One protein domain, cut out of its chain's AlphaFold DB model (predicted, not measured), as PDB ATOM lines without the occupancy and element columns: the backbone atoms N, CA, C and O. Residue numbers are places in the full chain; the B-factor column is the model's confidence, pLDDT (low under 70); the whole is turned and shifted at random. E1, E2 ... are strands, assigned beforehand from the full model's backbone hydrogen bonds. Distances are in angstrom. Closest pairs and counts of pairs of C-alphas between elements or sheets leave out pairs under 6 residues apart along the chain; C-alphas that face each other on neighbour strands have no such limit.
ATOM      1  N   THR A 210      97.847 100.355 112.734       94.22
ATOM      2  CA  THR A 210      97.429  99.028 112.284       94.22
ATOM      3  C   THR A 210      98.063  98.726 110.936       94.22
ATOM      4  O   THR A 210      97.779  99.401 109.946       94.22
ATOM      5  N   ASP A 211      98.901  97.697 110.889       95.05
ATOM      6  CA  ASP A 211      99.581  97.295 109.663       95.05
ATOM      7  C   ASP A 211      98.602  96.601 108.708       95.05
ATOM      8  O   ASP A 211      98.126  95.493 108.947       95.05
ATOM      9  N   VAL A 212      98.291  97.289 107.612       96.76
ATOM     10  CA  VAL A 212      97.493  96.780 106.494       96.76
ATOM     11  C   VAL A 212      98.429  96.497 105.328       96.76
ATOM     12  O   VAL A 212      99.035  97.419 104.777       96.76
ATOM     13  N   TYR A 213      98.551  95.218 104.986       94.71
ATOM     14  CA  TYR A 213      99.408  94.730 103.910       94.71
ATOM     15  C   TYR A 213      98.726  94.884 102.544       94.71
ATOM     16  O   TYR A 213      97.512  94.666 102.458       94.71
ATOM     17  N   PRO A 214      99.488  95.189 101.476       92.34
ATOM     18  CA  PRO A 214      98.960  95.159 100.119       92.34
ATOM     19  C   PRO A 214      98.491  93.741  99.743       92.34
ATOM     20  O   PRO A 214      98.946  92.748 100.326       92.34
ATOM     21  N   PRO A 215      97.583  93.609  98.762       91.78
ATOM     22  CA  PRO A 215      97.057  92.315  98.348       91.78
ATOM     23  C   PRO A 215      98.165  91.407  97.805       91.78
ATOM     24  O   PRO A 215      98.866  91.755  96.854       91.78
ATOM     25  N   ALA A 216      98.267  90.203  98.373       92.29
ATOM     26  CA  ALA A 216      99.226  89.204  97.923       92.29
ATOM     27  C   ALA A 216      98.986  88.821  96.444       92.29
ATOM     28  O   ALA A 216      97.829  88.623  96.046       92.29
ATOM     29  N   PRO A 217     100.047  88.653  95.631       92.70
ATOM     30  CA  PRO A 217      99.914  88.236  94.240       92.70
ATOM     31  C   PRO A 217      99.282  86.848  94.139       92.70
ATOM     32  O   PRO A 217      99.664  85.927  94.868       92.70
ATOM     33  N   LYS A 218      98.342  86.657  93.211       93.88
ATOM     34  CA  LYS A 218      97.748  85.337  92.971       93.88
ATOM     35  C   LYS A 218      98.651  84.510  92.052       93.88
ATOM     36  O   LYS A 218      99.377  85.066  91.223       93.88
ATOM     37  N   PRO A 219      98.587  83.168  92.122       91.88
ATOM     38  CA  PRO A 219      99.268  82.318  91.154       91.88
ATOM     39  C   PRO A 219      98.856  82.679  89.716       91.88
ATOM     40  O   PRO A 219      97.695  82.534  89.344       91.88
ATOM     41  N   GLY A 220      99.816  83.143  88.911       88.90
ATOM     42  CA  GLY A 220      99.593  83.582  87.527       88.90
ATOM     43  C   GLY A 220      99.619  85.099  87.317       88.90
ATOM     44  O   GLY A 220      99.650  85.534  86.166       88.90
ATOM     45  N   ASP A 221      99.660  85.895  88.386       91.21
ATOM     46  CA  ASP A 221      99.911  87.329  88.272       91.21
ATOM     47  C   ASP A 221     101.370  87.601  87.898       91.21
ATOM     48  O   ASP A 221     102.297  86.931  88.360       91.21
ATOM     49  N   ILE A 222     101.574  88.601  87.040       89.98
ATOM     50  CA  ILE A 222     102.907  89.093  86.705       89.98
ATOM     51  C   ILE A 222     103.214  90.226  87.681       89.98
ATOM     52  O   ILE A 222     102.511  91.238  87.706       89.98
ATOM     53  N   VAL A 223     104.252  90.034  88.487       92.55
ATOM     54  CA  VAL A 223     104.712  91.003  89.482       92.55
ATOM     55  C   VAL A 223     106.046  91.599  89.065       92.55
ATOM     56  O   VAL A 223     106.933  90.885  88.600       92.55
ATOM     57  N   ILE A 224     106.192  92.909  89.250       92.38
ATOM     58  CA  ILE A 224     107.468  93.611  89.097       92.38
ATOM     59  C   ILE A 224     107.932  94.039  90.493       92.38
ATOM     60  O   ILE A 224     107.209  94.796  91.148       92.38
ATOM     61  N   PRO A 225     109.108  93.596  90.968       93.00
ATOM     62  CA  PRO A 225     109.692  94.153  92.181       93.00
ATOM     63  C   PRO A 225     110.066  95.619  91.934       93.00
ATOM     64  O   PRO A 225     110.747  95.933  90.961       93.00
ATOM     65  N   ILE A 226     109.620  96.521  92.809       92.84
ATOM     66  CA  ILE A 226     109.893  97.969  92.687       92.84
ATOM     67  C   ILE A 226     111.229  98.330  93.369       92.84
ATOM     68  O   ILE A 226     111.811  99.378  93.102       92.84
ATOM     69  N   GLY A 227     111.743  97.425  94.209       91.58
ATOM     70  CA  GLY A 227     112.826  97.699  95.150       91.58
ATOM     71  C   GLY A 227     112.286  98.313  96.446       91.58
ATOM     72  O   GLY A 227     111.252  98.976  96.445       91.58
ATOM     73  N   GLY A 228     112.979  98.066  97.559       94.58
ATOM     74  CA  GLY A 228     112.570  98.531  98.888       94.58
ATOM     75  C   GLY A 228     111.475  97.687  99.552       94.58
ATOM     76  O   GLY A 228     111.139  96.588  99.096       94.58
ATOM     77  N   LEU A 229     110.952  98.211 100.659       95.87
ATOM     78  CA  LEU A 229     109.904  97.596 101.469       95.87
ATOM     79  C   LEU A 229     108.509  98.072 101.043       95.87
ATOM     80  O   LEU A 229     108.323  99.191 100.565       95.87
ATOM     81  N   ALA A 230     107.523  97.191 101.187       95.34
ATOM     82  CA  ALA A 230     106.130  97.483 100.902       95.34
ATOM     83  C   ALA A 230     105.623  98.575 101.851       95.34
ATOM     84  O   ALA A 230     106.002  98.618 103.018       95.34
ATOM     85  N   LYS A 231     104.752  99.455 101.361       95.61
ATOM     86  CA  LYS A 231     104.131 100.494 102.190       95.61
ATOM     87  C   LYS A 231     102.807 100.001 102.748       95.61
ATOM     88  O   LYS A 231     102.102  99.243 102.083       95.61
ATOM     89  N   CYS A 232     102.468 100.446 103.950       96.06
ATOM     90  CA  CYS A 232     101.163 100.169 104.520       96.06
ATOM     91  C   CYS A 232     100.041 100.899 103.765       96.06
ATOM     92  O   CYS A 232     100.193 102.050 103.365       96.06
ATOM     93  N   GLU A 233      98.891 100.241 103.620       95.38
ATOM     94  CA  GLU A 233      97.699 100.784 102.955       95.38
ATOM     95  C   GLU A 233      96.576 101.167 103.941       95.38
ATOM     96  O   GLU A 233      95.414 101.287 103.558       95.38
ATOM     97  N   CYS A 234      96.891 101.373 105.226       94.87
ATOM     98  CA  CYS A 234      95.890 101.715 106.249       94.87
ATOM     99  C   CYS A 234      95.207 103.076 106.005       94.87
ATOM    100  O   CYS A 234      94.079 103.295 106.441       94.87
ATOM    101  N   SER A 235      95.889 103.993 105.312       94.87
ATOM    102  CA  SER A 235      95.400 105.318 104.932       94.87
ATOM    103  C   SER A 235      96.079 105.789 103.637       94.87
ATOM    104  O   SER A 235      97.207 105.372 103.344       94.87
ATOM    105  N   PRO A 236      95.422 106.642 102.829       94.28
ATOM    106  CA  PRO A 236      96.026 107.178 101.616       94.28
ATOM    107  C   PRO A 236      97.267 108.011 101.964       94.28
ATOM    108  O   PRO A 236      97.162 109.051 102.609       94.28
ATOM    109  N   GLY A 237      98.441 107.554 101.518       91.94
ATOM    110  CA  GLY A 237      99.720 108.228 101.761       91.94
ATOM    111  C   GLY A 237     100.476 107.771 103.009       91.94
ATOM    112  O   GLY A 237     101.431 108.443 103.393       91.94
ATOM    113  N   CYS A 238     100.096 106.649 103.630       94.25
ATOM    114  CA  CYS A 238     100.855 106.105 104.752       94.25
ATOM    115  C   CYS A 238     102.330 105.855 104.376       94.25
ATOM    116  O   CYS A 238     102.650 105.288 103.327       94.25
ATOM    117  N   THR A 239     103.238 106.310 105.241       94.27
ATOM    118  CA  THR A 239     104.692 106.212 105.060       94.27
ATOM    119  C   THR A 239     105.313 105.022 105.782       94.27
ATOM    120  O   THR A 239     106.505 104.787 105.613       94.27
ATOM    121  N   ARG A 240     104.534 104.259 106.564       94.06
ATOM    122  CA  ARG A 240     105.056 103.112 107.309       94.06
ATOM    123  C   ARG A 240     105.460 101.991 106.356       94.06
ATOM    124  O   ARG A 240     104.658 101.542 105.532       94.06
ATOM    125  N   GLU A 241     106.699 101.542 106.497       95.92
ATOM    126  CA  GLU A 241     107.241 100.400 105.768       95.92
ATOM    127  C   GLU A 241     106.865  99.089 106.466       95.92
ATOM    128  O   GLU A 241     106.816  99.001 107.694       95.92
ATOM    129  N   LEU A 242     106.568  98.072 105.666       95.70
ATOM    130  CA  LEU A 242     106.207  96.730 106.097       95.70
ATOM    131  C   LEU A 242     107.379  95.773 105.843       95.70
ATOM    132  O   LEU A 242     108.114  95.961 104.874       95.70
ATOM    133  N   PRO A 243     107.520  94.686 106.620       94.72
ATOM    134  CA  PRO A 243     108.591  93.696 106.461       94.72
ATOM    135  C   PRO A 243     108.351  92.754 105.260       94.72
ATOM    136  O   PRO A 243     108.507  91.539 105.349       94.72
ATOM    137  N   GLN A 244     107.917  93.300 104.125       93.38
ATOM    138  CA  GLN A 244     107.694  92.583 102.874       93.38
ATOM    139  C   GLN A 244     108.304  93.370 101.713       93.38
ATOM    140  O   GLN A 244     108.280  94.598 101.736       93.38
ATOM    141  N   PRO A 245     108.838  92.704 100.679       94.52
ATOM    142  CA  PRO A 245     109.363  93.397  99.508       94.52
ATOM    143  C   PRO A 245     108.246  94.136  98.762       94.52
ATOM    144  O   PRO A 245     107.147  93.606  98.594       94.52
ATOM    145  N   ALA A 246     108.533  95.338  98.259       95.36
ATOM    146  CA  ALA A 246     107.590  96.081  97.429       95.36
ATOM    147  C   ALA A 246     107.454  95.452  96.032       95.36
ATOM    148  O   ALA A 246     108.433  95.309  95.291       95.36
ATOM    149  N   TYR A 247     106.221  95.138  95.637       94.17
ATOM    150  CA  TYR A 247     105.880  94.672  94.295       94.17
ATOM    151  C   TYR A 247     104.728  95.485  93.706       94.17
ATOM    152  O   TYR A 247     103.870  95.999  94.419       94.17
ATOM    153  N   ARG A 248     104.701  95.562  92.377       91.69
ATOM    154  CA  ARG A 248     103.565  96.050  91.596       91.69
ATOM    155  C   ARG A 248     102.989  94.899  90.785       91.69
ATOM    156  O   ARG A 248     103.722  94.236  90.051       91.69
ATOM    157  N   ILE A 249     101.685  94.678  90.909       92.24
ATOM    158  CA  ILE A 249     100.945  93.727  90.074       92.24
ATOM    159  C   ILE A 249     100.633  94.416  88.740       92.24
ATOM    160  O   ILE A 249     100.176  95.556  88.723       92.24
ATOM    161  N   ILE A 250     100.932  93.751  87.623       90.89
ATOM    162  CA  ILE A 250     100.655  94.274  86.279       90.89
ATOM    163  C   ILE A 250      99.197  93.985  85.906       90.89
ATOM    164  O   ILE A 250      98.801  92.823  85.731       90.89
ATOM    165  N   ASP A 251      98.434  95.058  85.705       88.46
ATOM    166  CA  ASP A 251      97.044  95.001  85.261       88.46
ATOM    167  C   ASP A 251      96.913  94.484  83.825       88.46
ATOM    168  O   ASP A 251      97.827  94.565  83.001       88.46
ATOM    169  N   GLU A 252      95.729  93.983  83.482       85.74
ATOM    170  CA  GLU A 252      95.457  93.377  82.175       85.74
ATOM    171  C   GLU A 252      95.705  94.332  80.989       85.74
ATOM    172  O   GLU A 252      96.140  93.896  79.922       85.74
ATOM    173  N   ALA A 253      95.532  95.643  81.192       86.12
ATOM    174  CA  ALA A 253      95.855  96.669  80.199       86.12
ATOM    175  C   ALA A 253      97.363  96.755  79.900       86.12
ATOM    176  O   ALA A 253      97.773  96.947  78.753       86.12
TER     177      ALA A 253
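What this domain is: This is residues 210 to 253 of the 267 residues of an uncharacterized protein of Caenorhabditis elegans (UniProt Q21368). One sharply bent two-stranded hairpin, E1 and E2, makes the main part, and a long unnamed lead-in, residues 210 to 222, first runs lengthwise along it and then turns back into E1. The loop between the strands, residues 232 to 240, lies at one end of the hairpin. The printed part has 44 residues, with no named helix and two named strands in the order E1, E2, an antiparallel sheet; the class is all strand, though named elements hold only 18 of the 44 residues. The whole is elongated, spanning 29 by 18 by 17 A, and only just compact, close to loose, with a radius of gyration of the C-alphas of 11.0 A.

Where its parts are: Begin at C-alpha 210, at (97.429, 99.028, 112.284), and read through residues 210 to 222, which hold no named element. Find C-alpha 223 at (104.712, 91.003, 89.482); from there E1 runs through residues 223 to 231, 15.9 A long. After nine residues, E2 takes residues 241 to 249, 18.2 A long, and ends at C-alpha 249, at (100.945, 93.727, 90.074).

How they stand to each other: E1 and E2 form a hairpin with a short link. Their directions stand at 154 degrees, antiparallel. Look at Ala 230 and Ala 246, whose C-alphas face each other at 4.0 A. N 224 and O 248 are within hydrogen-bond range at 2.9 A, as are N 230 and O 244 at 2.8 A. At residue 228 E1 bends by 103 degrees, and at residue 244 E2 bends by 88 degrees.

The domain as a whole: The two C-alphas farthest apart are those of Thr 210 and Ala 253, 32.2 A. The printed part has no cut and no long link between named elements. Its mean pLDDT is 93.1, and no printed residue is under 70.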